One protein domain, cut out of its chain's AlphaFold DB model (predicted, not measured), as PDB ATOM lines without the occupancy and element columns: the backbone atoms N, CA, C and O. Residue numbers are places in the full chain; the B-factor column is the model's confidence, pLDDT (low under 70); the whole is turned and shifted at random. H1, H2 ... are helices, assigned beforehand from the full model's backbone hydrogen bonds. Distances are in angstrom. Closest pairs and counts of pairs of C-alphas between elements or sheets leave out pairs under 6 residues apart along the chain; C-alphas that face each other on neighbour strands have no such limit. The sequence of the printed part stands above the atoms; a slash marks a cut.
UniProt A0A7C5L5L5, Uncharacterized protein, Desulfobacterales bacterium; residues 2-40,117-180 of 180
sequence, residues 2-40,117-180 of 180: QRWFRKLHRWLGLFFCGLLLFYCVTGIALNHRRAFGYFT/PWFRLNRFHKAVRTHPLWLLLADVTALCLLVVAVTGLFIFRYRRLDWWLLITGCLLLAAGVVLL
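What this domain is: This is residues 2 to 40 and 117 to 180 of the 180 residues of an uncharacterized protein of Desulfobacterales bacterium (UniProt A0A7C5L5L5). Two helices, H4 and H2, lie side by side and run opposite ways as a pair, and H5 touches the first residues of H2 and slants away from there, so that H2 and H5 make an open V. H1 packs on H5 with residues 11 to 15 and sticks out with residues 2 to 9, while the short H3 sits near the first residues of H4, at the far end from H1. The printed part has 103 residues with five named helices, in the order H1, H2, H3, H4, H5, and no named strand: the class is all helix. The whole is loose, with a radius of gyration of the C-alphas of 16.3 A, and spans 45 by 34 by 27 A.

How they stand to each other: H4, residues 132 to 155, touches H2, residues 17 to 31, at a shallow tilt of 20 degrees, opposite ways; the closest C-alphas are those of Cys 24 and Ala 142, 4.9 A apart. H2 touches H5, residues 160 to 178, with residues 17 to 19 alone, at a steep tilt of 39 degrees, the same way; the closest C-alphas, of Gly 18 and Cys 170, are 5.4 A apart. H1, residues 2 to 15, touches H5 with residues 11 to 15 alone, at a steep tilt of 41 degrees, the same way; the closest C-alphas, of Phe 15 and Gly 169, are 4.6 A apart. H1 and H2 meet only through their link. H1 and H4 are close but not clearly touching, about perpendicular at 76 degrees; their closest C-alphas, of Gly 13 and Ala 149, are 7.7 A apart. H3, residues 118 to 125, is close to H4 but not clearly touching, at a steep tilt of 66 degrees, with the C-alphas of Phe 124 and Trp 134 closest at 8.0 A. H3 is apart from H1, H2 and H5, and H4 is apart from H5. The helix packing is only just mostly crossed: of the 3 touching pairs, 1 is at a shallow tilt. In H1, H2, H3 and H5 every O i to N i+4 pair is within hydrogen-bond range; in H4, 19 of 20 are.

Where its parts are: H4 is the longest helix, 24 residues and 34.5 A from first to last C-alpha, from C-alpha 132 at (28.986, 55.517, -40.168) to C-alpha 155. H2 measures 21.0 A over residues 17 to 31. H5, residues 160 to 178, measures 27.0 A and ends with C-alpha 178 at (44.129, 24.884, -37.727). H1, residues 2 to 15, measures 20.0 A and begins with C-alpha 2 at (21.152, 33.960, -8.446). H3 measures 10.4 A over residues 118 to 125.

The domain as a whole: The two C-alphas farthest apart are those of Arg 3 and Thr 40, at 48.0 A. Residues 41 to 116 are not printed, and C-alphas 40 and 117 are 28.9 A apart across this cut, which lies in the link from H2 to H3. Of the links printed whole, H1 to H2 and H4 to H5 are tight and H3 to H4 is short. Residues 175 to 180, of which 175 to 178 belong to H5, stand free. The mean pLDDT of the printed part is 94.5, and no printed residue is under 70.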
ATOM      1  N   GLN A   2      19.969  33.124  -8.132       83.19
ATOM      2  CA  GLN A   2      21.152  33.960  -8.446       83.19
ATOM      3  C   GLN A   2      22.522  33.248  -8.348       83.19
ATOM      4  O   GLN A   2      23.422  33.513  -9.140       83.19
ATOM      5  N   ARG A   3      22.697  32.315  -7.397       88.00
ATOM      6  CA  ARG A   3      23.954  31.550  -7.241       88.00
ATOM      7  C   ARG A   3      24.278  30.688  -8.467       88.00
ATOM      8  O   ARG A   3      25.450  30.538  -8.794       88.00
ATOM      9  N   TRP A   4      23.257  30.141  -9.128       94.31
ATOM     10  CA  TRP A   4      23.418  29.326 -10.334       94.31
ATOM     11  C   TRP A   4      23.823  30.179 -11.533       94.31
ATOM     12  O   TRP A   4      24.812  29.855 -12.180       94.31
ATOM     13  N   PHE A   5      23.157  31.316 -11.754       95.50
ATOM     14  CA  PHE A   5      23.531  32.252 -12.818       95.50
ATOM     15  C   PHE A   5      24.963  32.769 -12.673       95.50
ATOM     16  O   PHE A   5      25.679  32.841 -13.665       95.50
ATOM     17  N   ARG A   6      25.431  33.039 -11.446       91.94
ATOM     18  CA  ARG A   6      26.836  33.417 -11.208       91.94
ATOM     19  C   ARG A   6      27.822  32.311 -11.588       91.94
ATOM     20  O   ARG A   6      28.858  32.603 -12.177       91.94
ATOM     21  N   LYS A   7      27.512  31.050 -11.261       93.62
ATOM     22  CA  LYS A   7      28.345  29.902 -11.658       93.62
ATOM     23  C   LYS A   7      28.354  29.728 -13.174       93.62
ATOM     24  O   LYS A   7      29.427  29.627 -13.750       93.62
ATOM     25  N   LEU A   8      27.177  29.753 -13.800       95.38
ATOM     26  CA  LEU A   8      27.031  29.601 -15.245       95.38
ATOM     27  C   LEU A   8      27.768  30.710 -16.000       95.38
ATOM     28  O   LEU A   8      28.544  30.416 -16.899       95.38
ATOM     29  N   HIS A   9      27.581  31.968 -15.592       94.50
ATOM     30  CA  HIS A   9      28.269  33.111 -16.186       94.50
ATOM     31  C   HIS A   9      29.790  32.969 -16.083       94.50
ATOM     32  O   HIS A   9      30.485  33.170 -17.071       94.50
ATOM     33  N   ARG A  10      30.309  32.546 -14.921       94.44
ATOM     34  CA  ARG A  10      31.741  32.270 -14.745       94.44
ATOM     35  C   ARG A  10      32.221  31.144 -15.659       94.44
ATOM     36  O   ARG A  10      33.240  31.303 -16.317       94.44
ATOM     37  N   TRP A  11      31.510  30.018 -15.705       96.25
ATOM     38  CA  TRP A  11      31.936  28.853 -16.482       96.25
ATOM     39  C   TRP A  11      31.904  29.112 -17.987       96.25
ATOM     40  O   TRP A  11      32.905  28.877 -18.657       96.25
ATOM     41  N   LEU A  12      30.795  29.644 -18.508       96.81
ATOM     42  CA  LEU A  12      30.674  29.995 -19.923       96.81
ATOM     43  C   LEU A  12      31.613  31.143 -20.291       96.81
ATOM     44  O   LEU A  12      32.240  31.095 -21.342       96.81
ATOM     45  N   GLY A  13      31.739  32.148 -19.419       95.81
ATOM     46  CA  GLY A  13      32.635  33.278 -19.628       95.81
ATOM     47  C   GLY A  13      34.087  32.836 -19.768       95.81
ATOM     48  O   GLY A  13      34.752  33.261 -20.702       95.81
ATOM     49  N   LEU A  14      34.562  31.936 -18.901       96.38
ATOM     50  CA  LEU A  14      35.919  31.389 -18.988       96.38
ATOM     51  C   LEU A  14      36.104  30.480 -20.205       96.38
ATOM     52  O   LEU A  14      37.096  30.626 -20.912       96.38
ATOM     53  N   PHE A  15      35.149  29.585 -20.471       97.69
ATOM     54  CA  PHE A  15      35.220  28.671 -21.612       97.69
ATOM     55  C   PHE A  15      35.230  29.414 -22.956       97.69
ATOM     56  O   PHE A  15      36.014  29.092 -23.841       97.69
ATOM     57  N   PHE A  16      34.405  30.450 -23.112       97.56
ATOM     58  CA  PHE A  16      34.321  31.229 -24.349       97.56
ATOM     59  C   PHE A  16      35.198  32.486 -24.355       97.56
ATOM     60  O   PHE A  16      35.150  33.235 -25.329       97.56
ATOM     61  N   CYS A  17      36.011  32.734 -23.320       96.69
ATOM     62  CA  CYS A  17      36.804  33.964 -23.204       96.69
ATOM     63  C   CYS A  17      37.707  34.172 -24.425       96.69
ATOM     64  O   CYS A  17      37.617  35.204 -25.085       96.69
ATOM     65  N   GLY A  18      38.518  33.166 -24.775       95.94
ATOM     66  CA  GLY A  18      39.420  33.244 -25.929       95.94
ATOM     67  C   GLY A  18      38.674  33.499 -27.241       95.94
ATOM     68  O   GLY A  18      39.080  34.349 -28.030       95.94
ATOM     69  N   LEU A  19      37.536  32.830 -27.439       96.56
ATOM     70  CA  LEU A  19      36.689  33.004 -28.621       96.56
ATOM     71  C   LEU A  19      36.083  34.417 -28.690       96.56
ATOM     72  O   LEU A  19      36.048  35.024 -29.757       96.56
ATOM     73  N   LEU A  20      35.633  34.960 -27.557       97.31
ATOM     74  CA  LEU A  20      35.094  36.315 -27.473       97.31
ATOM     75  C   LEU A  20      36.171  37.362 -27.780       97.31
ATOM     76  O   LEU A  20      35.914  38.273 -28.566       97.31
ATOM     77  N   LEU A  21      37.374  37.215 -27.210       97.56
ATOM     78  CA  LEU A  21      38.516  38.086 -27.507       97.56
ATOM     79  C   LEU A  21      38.859  38.044 -29.001       97.56
ATOM     80  O   LEU A  21      38.971  39.096 -29.632       97.56
ATOM     81  N   PHE A  22      38.945  36.840 -29.577       97.06
ATOM     82  CA  PHE A  22      39.169  36.639 -31.007       97.06
ATOM     83  C   PHE A  22      38.115  37.371 -31.847       97.06
ATOM     84  O   PHE A  22      38.474  38.208 -32.674       97.06
ATOM     85  N   TYR A  23      36.823  37.148 -31.583       96.25
ATOM     86  CA  TYR A  23      35.749  37.787 -32.345       96.25
ATOM     87  C   TYR A  23      35.720  39.308 -32.205       96.25
ATOM     88  O   TYR A  23      35.413  39.984 -33.187       96.25
ATOM     89  N   CYS A  24      36.061  39.863 -31.039       97.88
ATOM     90  CA  CYS A  24      36.155  41.313 -30.870       97.88
ATOM     91  C   CYS A  24      37.264  41.896 -31.758       97.88
ATOM     92  O   CYS A  24      37.013  42.837 -32.513       97.88
ATOM     93  N   VAL A  25      38.461  41.300 -31.734       97.12
ATOM     94  CA  VAL A  25      39.605  41.755 -32.544       97.12
ATOM     95  C   VAL A  25      39.318  41.591 -34.037       97.12
ATOM     96  O   VAL A  25      39.443  42.549 -34.803       97.12
ATOM     97  N   THR A  26      38.867  40.409 -34.467       96.25
ATOM     98  CA  THR A  26      38.547  40.171 -35.882       96.25
ATOM     99  C   THR A  26      37.339  40.977 -36.350       96.25
ATOM    100  O   THR A  26      37.265  41.332 -37.521       96.25
ATOM    101  N   GLY A  27      36.402  41.292 -35.453       96.25
ATOM    102  CA  GLY A  27      35.237  42.125 -35.744       96.25
ATOM    103  C   GLY A  27      35.639  43.559 -36.076       96.25
ATOM    104  O   GLY A  27      35.234  44.077 -37.115       96.25
ATOM    105  N   ILE A  28      36.513  44.160 -35.261       96.69
ATOM    106  CA  ILE A  28      37.094  45.484 -35.541       96.69
ATOM    107  C   ILE A  28      37.882  45.444 -36.856       96.69
ATOM    108  O   ILE A  28      37.679  46.292 -37.728       96.69
ATOM    109  N   ALA A  29      38.725  44.426 -37.062       96.69
ATOM    110  CA  ALA A  29      39.451  44.270 -38.320       96.69
ATOM    111  C   ALA A  29      38.488  44.196 -39.522       96.69
ATOM    112  O   ALA A  29      38.682  44.890 -40.521       96.69
ATOM    113  N   LEU A  30      37.413  43.406 -39.427       96.06
ATOM    114  CA  LEU A  30      36.414  43.243 -40.486       96.06
ATOM    115  C   LEU A  30      35.642  44.538 -40.773       96.06
ATOM    116  O   LEU A  30      35.371  44.850 -41.942       96.06
ATOM    117  N   ASN A  31      35.304  45.305 -39.738       95.88
ATOM    118  CA  ASN A  31      34.682  46.622 -39.852       95.88
ATOM    119  C   ASN A  31      35.578  47.581 -40.650       95.88
ATOM    120  O   ASN A  31      35.115  48.220 -41.602       95.88
ATOM    121  N   HIS A  32      36.882  47.561 -40.361       95.19
ATOM    122  CA  HIS A  32      37.916  48.380 -41.005       95.19
ATOM    123  C   HIS A  32      38.630  47.698 -42.173       95.19
ATOM    124  O   HIS A  32      39.653  48.191 -42.638       95.19
ATOM    125  N   ARG A  33      38.075  46.616 -42.734       94.00
ATOM    126  CA  ARG A  33      38.685  45.807 -43.814       94.00
ATOM    127  C   ARG A  33      39.266  46.614 -44.978       94.00
ATOM    128  O   ARG A  33      40.204  46.162 -45.614       94.00
ATOM    129  N   ARG A  34      38.730  47.805 -45.273       92.38
ATOM    130  CA  ARG A  34      39.276  48.712 -46.299       92.38
ATOM    131  C   ARG A  34      40.705  49.159 -45.992       92.38
ATOM    132  O   ARG A  34      41.512  49.177 -46.912       92.38
ATOM    133  N   ALA A  35      41.005  49.475 -44.731       93.25
ATOM    134  CA  ALA A  35      42.350  49.827 -44.277       93.25
ATOM    135  C   ALA A  35      43.339  48.659 -44.445       93.25
ATOM    136  O   ALA A  35      44.525  48.884 -44.633       93.25
ATOM    137  N   PHE A  36      42.832  47.421 -44.460       91.88
ATOM    138  CA  PHE A  36      43.600  46.191 -44.664       91.88
ATOM    139  C   PHE A  36      43.507  45.638 -46.096       91.88
ATOM    140  O   PHE A  36      43.683  44.440 -46.304       91.88
ATOM    141  N   GLY A  37      43.124  46.448 -47.093       90.88
ATOM    142  CA  GLY A  37      43.022  45.974 -48.481       90.88
ATOM    143  C   GLY A  37      42.002  44.842 -48.689       90.88
ATOM    144  O   GLY A  37      42.134  44.034 -49.598       90.88
ATOM    145  N   TYR A  38      40.969  44.758 -47.848       91.12
ATOM    146  CA  TYR A  38      40.025  43.635 -47.778       91.12
ATOM    147  C   TYR A  38      40.696  42.280 -47.509       91.12
ATOM    148  O   TYR A  38      40.153  41.252 -47.910       91.12
ATOM    149  N   PHE A  39      41.849  42.280 -46.832       93.44
ATOM    150  CA  PHE A  39      42.640  41.087 -46.512       93.44
ATOM    151  C   PHE A  39      43.063  40.282 -47.747       93.44
ATOM    152  O   PHE A  39      43.240  39.071 -47.668       93.44
ATOM    153  N   THR A  40      43.162  40.937 -48.908       91.81
ATOM    154  CA  THR A  40      43.525  40.290 -50.172       91.81
ATOM    155  C   THR A  40      44.469  41.165 -50.978       91.81
ATOM    156  O   THR A  40      44.195  42.344 -51.210       91.81
ATOM    157  N   PRO A 117      14.547  38.526 -44.187       93.69
ATOM    158  CA  PRO A 117      15.398  39.619 -43.696       93.69
ATOM    159  C   PRO A 117      16.870  39.229 -43.452       93.69
ATOM    160  O   PRO A 117      17.691  40.108 -43.190       93.69
ATOM    161  N   TRP A 118      17.221  37.943 -43.564       94.12
ATOM    162  CA  TRP A 118      18.541  37.391 -43.219       94.12
ATOM    163  C   TRP A 118      19.709  38.093 -43.914       94.12
ATOM    164  O   TRP A 118      20.728  38.385 -43.291       94.12
ATOM    165  N   PHE A 119      19.546  38.438 -45.193       91.56
ATOM    166  CA  PHE A 119      20.554  39.182 -45.944       91.56
ATOM    167  C   PHE A 119      20.862  40.550 -45.315       91.56
ATOM    168  O   PHE A 119      22.030  40.925 -45.195       91.56
ATOM    169  N   ARG A 120      19.831  41.291 -44.882       91.44
ATOM    170  CA  ARG A 120      20.005  42.588 -44.207       91.44
ATOM    171  C   ARG A 120      20.660  42.423 -42.841       91.44
ATOM    172  O   ARG A 120      21.594  43.163 -42.550       91.44
ATOM    173  N   LEU A 121      20.231  41.440 -42.048       92.81
ATOM    174  CA  LEU A 121      20.820  41.162 -40.732       92.81
ATOM    175  C   LEU A 121      22.311  40.822 -40.837       92.81
ATOM    176  O   LEU A 121      23.126  41.432 -40.152       92.81
ATOM    177  N   ASN A 122      22.691  39.944 -41.768       93.38
ATOM    178  CA  ASN A 122      24.096  39.613 -42.026       93.38
ATOM    179  C   ASN A 122      24.912  40.846 -42.458       93.38
ATOM    180  O   ASN A 122      26.087  40.990 -42.124       93.38
ATOM    181  N   ARG A 123      24.296  41.765 -43.209       91.75
ATOM    182  CA  ARG A 123      24.952  43.001 -43.642       91.75
ATOM    183  C   ARG A 123      25.191  43.972 -42.480       91.75
ATOM    184  O   ARG A 123      26.268  44.561 -42.424       91.75
ATOM    185  N   PHE A 124      24.225  44.103 -41.569       92.56
ATOM    186  CA  PHE A 124      24.384  44.879 -40.336       92.56
ATOM    187  C   PHE A 124      25.435  44.264 -39.416       92.56
ATOM    188  O   PHE A 124      26.321  44.978 -38.959       92.56
ATOM    189  N   HIS A 125      25.391  42.946 -39.217       93.56
ATOM    190  CA  HIS A 125      26.354  42.235 -38.380       93.56
ATOM    191  C   HIS A 125      27.805  42.441 -38.845       93.56
ATOM    192  O   HIS A 125      28.683  42.667 -38.026       93.56
ATOM    193  N   LYS A 126      28.051  42.445 -40.163       92.69
ATOM    194  CA  LYS A 126      29.391  42.666 -40.743       92.69
ATOM    195  C   LYS A 126      29.757  44.140 -40.979       92.69
ATOM    196  O   LYS A 126      30.764  44.409 -41.636       92.69
ATOM    197  N   ALA A 127      28.886  45.080 -40.600       93.31
ATOM    198  CA  ALA A 127      29.009  46.508 -40.922       93.31
ATOM    199  C   ALA A 127      29.376  46.776 -42.406       93.31
ATOM    200  O   ALA A 127      30.249  47.580 -42.757       93.31
ATOM    201  N   VAL A 128      28.749  46.041 -43.335       88.56
ATOM    202  CA  VAL A 128      29.038  46.167 -44.774       88.56
ATOM    203  C   VAL A 128      28.100  47.184 -45.409       88.56
ATOM    204  O   VAL A 128      26.901  46.947 -45.489       88.56
ATOM    205  N   ARG A 129      28.643  48.283 -45.953       85.19
ATOM    206  CA  ARG A 129      27.844  49.355 -46.589       85.19
ATOM    207  C   ARG A 129      26.737  49.877 -45.649       85.19
ATOM    208  O   ARG A 129      25.601  50.077 -46.071       85.19
ATOM    209  N   THR A 130      27.065  50.024 -44.370       89.44
ATOM    210  CA  THR A 130      26.185  50.579 -43.333       89.44
ATOM    211  C   THR A 130      26.515  52.047 -43.071       89.44
ATOM    212  O   THR A 130      27.570  52.535 -43.473       89.44
ATOM    213  N   HIS A 131      25.608  52.748 -42.389       93.19
ATOM    214  CA  HIS A 131      25.819  54.130 -41.961       93.19
ATOM    215  C   HIS A 131      27.037  54.240 -41.015       93.19
ATOM    216  O   HIS A 131      27.226  53.332 -40.200       93.19
ATOM    217  N   PRO A 132      27.828  55.333 -41.052       94.12
ATOM    218  CA  PRO A 132      28.986  55.517 -40.168       94.12
ATOM    219  C   PRO A 132      28.672  55.377 -38.672       94.12
ATOM    220  O   PRO A 132      29.453  54.787 -37.937       94.12
ATOM    221  N   LEU A 133      27.497  55.830 -38.222       96.06
ATOM    222  CA  LEU A 133      27.068  55.649 -36.823       96.06
ATOM    223  C   LEU A 133      26.953  54.174 -36.416       96.06
ATOM    224  O   LEU A 133      27.282  53.822 -35.290       96.06
ATOM    225  N   TRP A 134      26.505  53.304 -37.326       95.75
ATOM    226  CA  TRP A 134      26.429  51.868 -37.049       95.75
ATOM    227  C   TRP A 134      27.821  51.244 -36.952       95.75
ATOM    228  O   TRP A 134      28.045  50.376 -36.116       95.75
ATOM    229  N   LEU A 135      28.755  51.703 -37.792       95.69
ATOM    230  CA  LEU A 135      30.154  51.287 -37.725       95.69
ATOM    231  C   LEU A 135      30.761  51.658 -36.363       95.69
ATOM    232  O   LEU A 135      31.291  50.788 -35.683       95.69
ATOM    233  N   LEU A 136      30.586  52.914 -35.935       96.50
ATOM    234  CA  LEU A 136      31.035  53.387 -34.624       96.50
ATOM    235  C   LEU A 136      30.410  52.574 -33.482       96.50
ATOM    236  O   LEU A 136      31.117  52.140 -32.579       96.50
ATOM    237  N   LEU A 137      29.095  52.340 -33.531       97.00
ATOM    238  CA  LEU A 137      28.398  51.540 -32.527       97.00
ATOM    239  C   LEU A 137      28.960  50.112 -32.451       97.00
ATOM    240  O   LEU A 137      29.161  49.595 -31.352       97.00
ATOM    241  N   ALA A 138      29.225  49.482 -33.597       96.69
ATOM    242  CA  ALA A 138      29.798  48.140 -33.655       96.69
ATOM    243  C   ALA A 138      31.214  48.095 -33.057       96.69
ATOM    244  O   ALA A 138      31.506  47.197 -32.269       96.69
ATOM    245  N   ASP A 139      32.060  49.081 -33.364       97.31
ATOM    246  CA  ASP A 139      33.424  49.170 -32.826       97.31
ATOM    247  C   ASP A 139      33.434  49.422 -31.314       97.31
ATOM    248  O   ASP A 139      34.133  48.727 -30.578       97.31
ATOM    249  N   VAL A 140      32.612  50.359 -30.826       98.25
ATOM    250  CA  VAL A 140      32.460  50.621 -29.385       98.25
ATOM    251  C   VAL A 140      31.946  49.376 -28.668       98.25
ATOM    252  O   VAL A 140      32.450  49.028 -27.604       98.25
ATOM    253  N   THR A 141      30.988  48.658 -29.259       97.69
ATOM    254  CA  THR A 141      30.480  47.403 -28.686       97.69
ATOM    255  C   THR A 141      31.585  46.350 -28.591       97.69
ATOM    256  O   THR A 141      31.742  45.735 -27.538       97.69
ATOM    257  N   ALA A 142      32.376  46.162 -29.651       98.12
ATOM    258  CA  ALA A 142      33.501  45.228 -29.644       98.12
ATOM    259  C   ALA A 142      34.559  45.613 -28.595       98.12
ATOM    260  O   ALA A 142      35.036  44.748 -27.863       98.12
ATOM    261  N   LEU A 143      34.876  46.905 -28.460       98.31
ATOM    262  CA  LEU A 143      35.807  47.401 -27.447       98.31
ATOM    263  C   LEU A 143      35.280  47.176 -26.022       98.31
ATOM    264  O   LEU A 143      36.016  46.697 -25.163       98.31
ATOM    265  N   CYS A 144      34.001  47.456 -25.768       98.44
ATOM    266  CA  CYS A 144      33.370  47.191 -24.476       98.44
ATOM    267  C   CYS A 144      33.393  45.698 -24.127       98.44
ATOM    268  O   CYS A 144      33.730  45.341 -23.000       98.44
ATOM    269  N   LEU A 145      33.079  44.815 -25.082       98.19
ATOM    270  CA  LEU A 145      33.149  43.366 -24.876       98.19
ATOM    271  C   LEU A 145      34.580  42.892 -24.611       98.19
ATOM    272  O   LEU A 145      34.776  42.040 -23.746       98.19
ATOM    273  N   LEU A 146      35.573  43.474 -25.289       98.06
ATOM    274  CA  LEU A 146      36.987  43.210 -25.031       98.06
ATOM    275  C   LEU A 146      37.361  43.599 -23.594       98.06
ATOM    276  O   LEU A 146      37.935  42.789 -22.870       98.06
ATOM    277  N   VAL A 147      36.981  44.801 -23.152       98.00
ATOM    278  CA  VAL A 147      37.227  45.272 -21.781       98.00
ATOM    279  C   VAL A 147      36.544  44.363 -20.761       98.00
ATOM    280  O   VAL A 147      37.185  43.945 -19.800       98.00
ATOM    281  N   VAL A 148      35.275  44.000 -20.967       96.75
ATOM    282  CA  VAL A 148      34.538  43.085 -20.076       96.75
ATOM    283  C   VAL A 148      35.203  41.707 -20.017       96.75
ATOM    284  O   VAL A 148      35.364  41.155 -18.931       96.75
ATOM    285  N   ALA A 149      35.630  41.158 -21.156       96.38
ATOM    286  CA  ALA A 149      36.303  39.864 -21.212       96.38
ATOM    287  C   ALA A 149      37.649  39.890 -20.474       96.38
ATOM    288  O   ALA A 149      37.910  39.015 -19.650       96.38
ATOM    289  N   VAL A 150      38.476  40.911 -20.725       96.31
ATOM    290  CA  VAL A 150      39.798  41.063 -20.098       96.31
ATOM    291  C   VAL A 150      39.660  41.310 -18.600       96.31
ATOM    292  O   VAL A 150      40.258  40.592 -17.805       96.31
ATOM    293  N   THR A 151      38.844  42.282 -18.188       96.31
ATOM    294  CA  THR A 151      38.627  42.579 -16.761       96.31
ATOM    295  C   THR A 151      38.013  41.390 -16.023       96.31
ATOM    296  O   THR A 151      38.412  41.103 -14.895       96.31
ATOM    297  N   GLY A 152      37.133  40.626 -16.677       93.50
ATOM    298  CA  GLY A 152      36.571  39.381 -16.158       93.50
ATOM    299  C   GLY A 152      37.621  38.346 -15.746       93.50
ATOM    300  O   GLY A 152      37.397  37.621 -14.779       93.50
ATOM    301  N   LEU A 153      38.787  38.308 -16.398       94.31
ATOM    302  CA  LEU A 153      39.883  37.412 -16.011       94.31
ATOM    303  C   LEU A 153      40.516  37.806 -14.666       94.31
ATOM    304  O   LEU A 153      40.973  36.949 -13.920       94.31
ATOM    305  N   PHE A 154      40.496  39.085 -14.294       93.25
ATOM    306  CA  PHE A 154      41.147  39.564 -13.069       93.25
ATOM    307  C   PHE A 154      40.227  39.592 -11.841       93.25
ATOM    308  O   PHE A 154      40.707  39.668 -10.713       93.25
ATOM    309  N   ILE A 155      38.907  39.500 -12.025       90.06
ATOM    310  CA  ILE A 155      37.934  39.597 -10.923       90.06
ATOM    311  C   ILE A 155      37.958  38.357 -10.015       90.06
ATOM    312  O   ILE A 155      37.592  38.425  -8.838       90.06
ATOM    313  N   PHE A 156      38.352  37.193 -10.534       84.50
ATOM    314  CA  PHE A 156      38.127  35.925  -9.847       84.50
ATOM    315  C   PHE A 156      39.398  35.322  -9.258       84.50
ATOM    316  O   PHE A 156      40.427  35.189  -9.910       84.50
ATOM    317  N   ARG A 157      39.271  34.772  -8.046       90.12
ATOM    318  CA  ARG A 157      40.222  33.764  -7.570       90.12
ATOM    319  C   ARG A 157      39.965  32.447  -8.301       90.12
ATOM    320  O   ARG A 157      38.921  31.819  -8.087       90.12
ATOM    321  N   TYR A 158      40.894  32.055  -9.166       93.38
ATOM    322  CA  TYR A 158      40.805  30.846  -9.982       93.38
ATOM    323  C   TYR A 158      40.845  29.563  -9.144       93.38
ATOM    324  O   TYR A 158      41.584  29.448  -8.167       93.38
ATOM    325  N   ARG A 159      40.043  28.580  -9.553       94.75
ATOM    326  CA  ARG A 159      40.043  27.194  -9.071       94.75
ATOM    327  C   ARG A 159      40.509  26.283 -10.204       94.75
ATOM    328  O   ARG A 159      40.535  26.686 -11.362       94.75
ATOM    329  N   ARG A 160      40.813  25.019  -9.893       95.81
ATOM    330  CA  ARG A 160      41.267  24.036 -10.896       95.81
ATOM    331  C   ARG A 160      40.330  23.934 -12.110       95.81
ATOM    332  O   ARG A 160      40.805  23.961 -13.235       95.81
ATOM    333  N   LEU A 161      39.014  23.872 -11.887       95.38
ATOM    334  CA  LEU A 161      38.025  23.803 -12.972       95.38
ATOM    335  C   LEU A 161      38.052  25.040 -13.885       95.38
ATOM    336  O   LEU A 161      37.868  24.909 -15.086       95.38
ATOM    337  N   ASP A 162      38.300  26.228 -13.334       95.69
ATOM    338  CA  ASP A 162      38.323  27.470 -14.115       95.69
ATOM    339  C   ASP A 162      39.479  27.476 -15.122       95.69
ATOM    340  O   ASP A 162      39.292  27.868 -16.270       95.69
ATOM    341  N   TRP A 163      40.650  26.982 -14.704       95.75
ATOM    342  CA  TRP A 163      41.797  26.792 -15.591       95.75
ATOM    343  C   TRP A 163      41.505  25.771 -16.684       95.75
ATOM    344  O   TRP A 163      41.793  26.042 -17.845       95.75
ATOM    345  N   TRP A 164      40.882  24.638 -16.342       97.75
ATOM    346  CA  TRP A 164      40.467  23.654 -17.343       97.75
ATOM    347  C   TRP A 164      39.523  24.262 -18.380       97.75
ATOM    348  O   TRP A 164      39.744  24.073 -19.572       97.75
ATOM    349  N   LEU A 165      38.518  25.032 -17.953       97.44
ATOM    350  CA  LEU A 165      37.576  25.683 -18.868       97.44
ATOM    351  C   LEU A 165      38.277  26.684 -19.788       97.44
ATOM    352  O   LEU A 165      38.059  26.651 -20.994       97.44
ATOM    353  N   LEU A 166      39.151  27.528 -19.237       96.50
ATOM    354  CA  LEU A 166      39.901  28.506 -20.024       96.50
ATOM    355  C   LEU A 166      40.832  27.827 -21.042       96.50
ATOM    356  O   LEU A 166      40.821  28.179 -22.218       96.50
ATOM    357  N   ILE A 167      41.608  26.829 -20.608       97.25
ATOM    358  CA  ILE A 167      42.558  26.106 -21.467       97.25
ATOM    359  C   ILE A 167      41.818  25.348 -22.566       97.25
ATOM    360  O   ILE A 167      42.171  25.474 -23.732       97.25
ATOM    361  N   THR A 168      40.783  24.582 -22.216       97.81
ATOM    362  CA  THR A 168      40.005  23.811 -23.202       97.81
ATOM    363  C   THR A 168      39.299  24.716 -24.205       97.81
ATOM    364  O   THR A 168      39.314  24.415 -25.395       97.81
ATOM    365  N   GLY A 169      38.769  25.858 -23.762       96.94
ATOM    366  CA  GLY A 169      38.224  26.891 -24.639       96.94
ATOM    367  C   GLY A 169      39.252  27.443 -25.630       96.94
ATOM    368  O   GLY A 169      38.991  27.511 -26.832       96.94
ATOM    369  N   CYS A 170      40.450  27.787 -25.149       96.75
ATOM    370  CA  CYS A 170      41.547  28.251 -26.001       96.75
ATOM    371  C   CYS A 170      42.049  27.167 -26.967       96.75
ATOM    372  O   CYS A 170      42.321  27.469 -28.126       96.75
ATOM    373  N   LEU A 171      42.141  25.909 -26.524       97.31
ATOM    374  CA  LEU A 171      42.514  24.782 -27.382       97.31
ATOM    375  C   LEU A 171      41.473  24.538 -28.475       97.31
ATOM    376  O   LEU A 171      41.846  24.273 -29.613       97.31
ATOM    377  N   LEU A 172      40.182  24.669 -28.158       96.50
ATOM    378  CA  LEU A 172      39.110  24.547 -29.142       96.50
ATOM    379  C   LEU A 172      39.198  25.651 -30.205       96.50
ATOM    380  O   LEU A 172      39.059  25.364 -31.392       96.50
ATOM    381  N   LEU A 173      39.473  26.894 -29.793       95.75
ATOM    382  CA  LEU A 173      39.739  27.991 -30.725       95.75
ATOM    383  C   LEU A 173      40.946  27.673 -31.620       95.75
ATOM    384  O   LEU A 173      40.842  27.790 -32.837       95.75
ATOM    385  N   ALA A 174      42.066  27.243 -31.034       95.19
ATOM    386  CA  ALA A 174      43.273  26.905 -31.784       95.19
ATOM    387  C   ALA A 174      43.027  25.767 -32.788       95.19
ATOM    388  O   ALA A 174      43.416  25.880 -33.947       95.19
ATOM    389  N   ALA A 175      42.320  24.711 -32.380       95.88
ATOM    390  CA  ALA A 175      41.929  23.620 -33.268       95.88
ATOM    391  C   ALA A 175      41.045  24.116 -34.423       95.88
ATOM    392  O   ALA A 175      41.271  23.742 -35.569       95.88
ATOM    393  N   GLY A 176      40.083  25.001 -34.143       92.25
ATOM    394  CA  GLY A 176      39.248  25.619 -35.173       92.25
ATOM    395  C   GLY A 176      40.050  26.432 -36.193       92.25
ATOM    396  O   GLY A 176      39.755  26.361 -37.379       92.25
ATOM    397  N   VAL A 177      41.082  27.157 -35.749       91.38
ATOM    398  CA  VAL A 177      41.985  27.915 -36.636       91.38
ATOM    399  C   VAL A 177      42.848  26.992 -37.502       91.38
ATOM    400  O   VAL A 177      43.090  27.318 -38.655       91.38
ATOM    401  N   VAL A 178      43.295  25.847 -36.979       93.06
ATOM    402  CA  VAL A 178      44.129  24.884 -37.727       93.06
ATOM    403  C   VAL A 178      43.334  24.110 -38.786       93.06
ATOM    404  O   VAL A 178      43.906  23.668 -39.775       93.06
ATOM    405  N   LEU A 179      42.028  23.924 -38.582       91.69
ATOM    406  CA  LEU A 179      41.152  23.190 -39.503       91.69
ATOM    407  C   LEU A 179      40.575  24.047 -40.648       91.69
ATOM    408  O   LEU A 179      39.864  23.503 -41.494       91.69
ATOM    409  N   LEU A 180      40.823  25.360 -40.642       76.19
ATOM    410  CA  LEU A 180      40.389  26.324 -41.663       76.19
ATOM    411  C   LEU A 180      41.328  26.330 -42.873       76.19
ATOM    412  O   LEU A 180      40.790  26.426 -44.000       76.19
TER     413      LEU A 180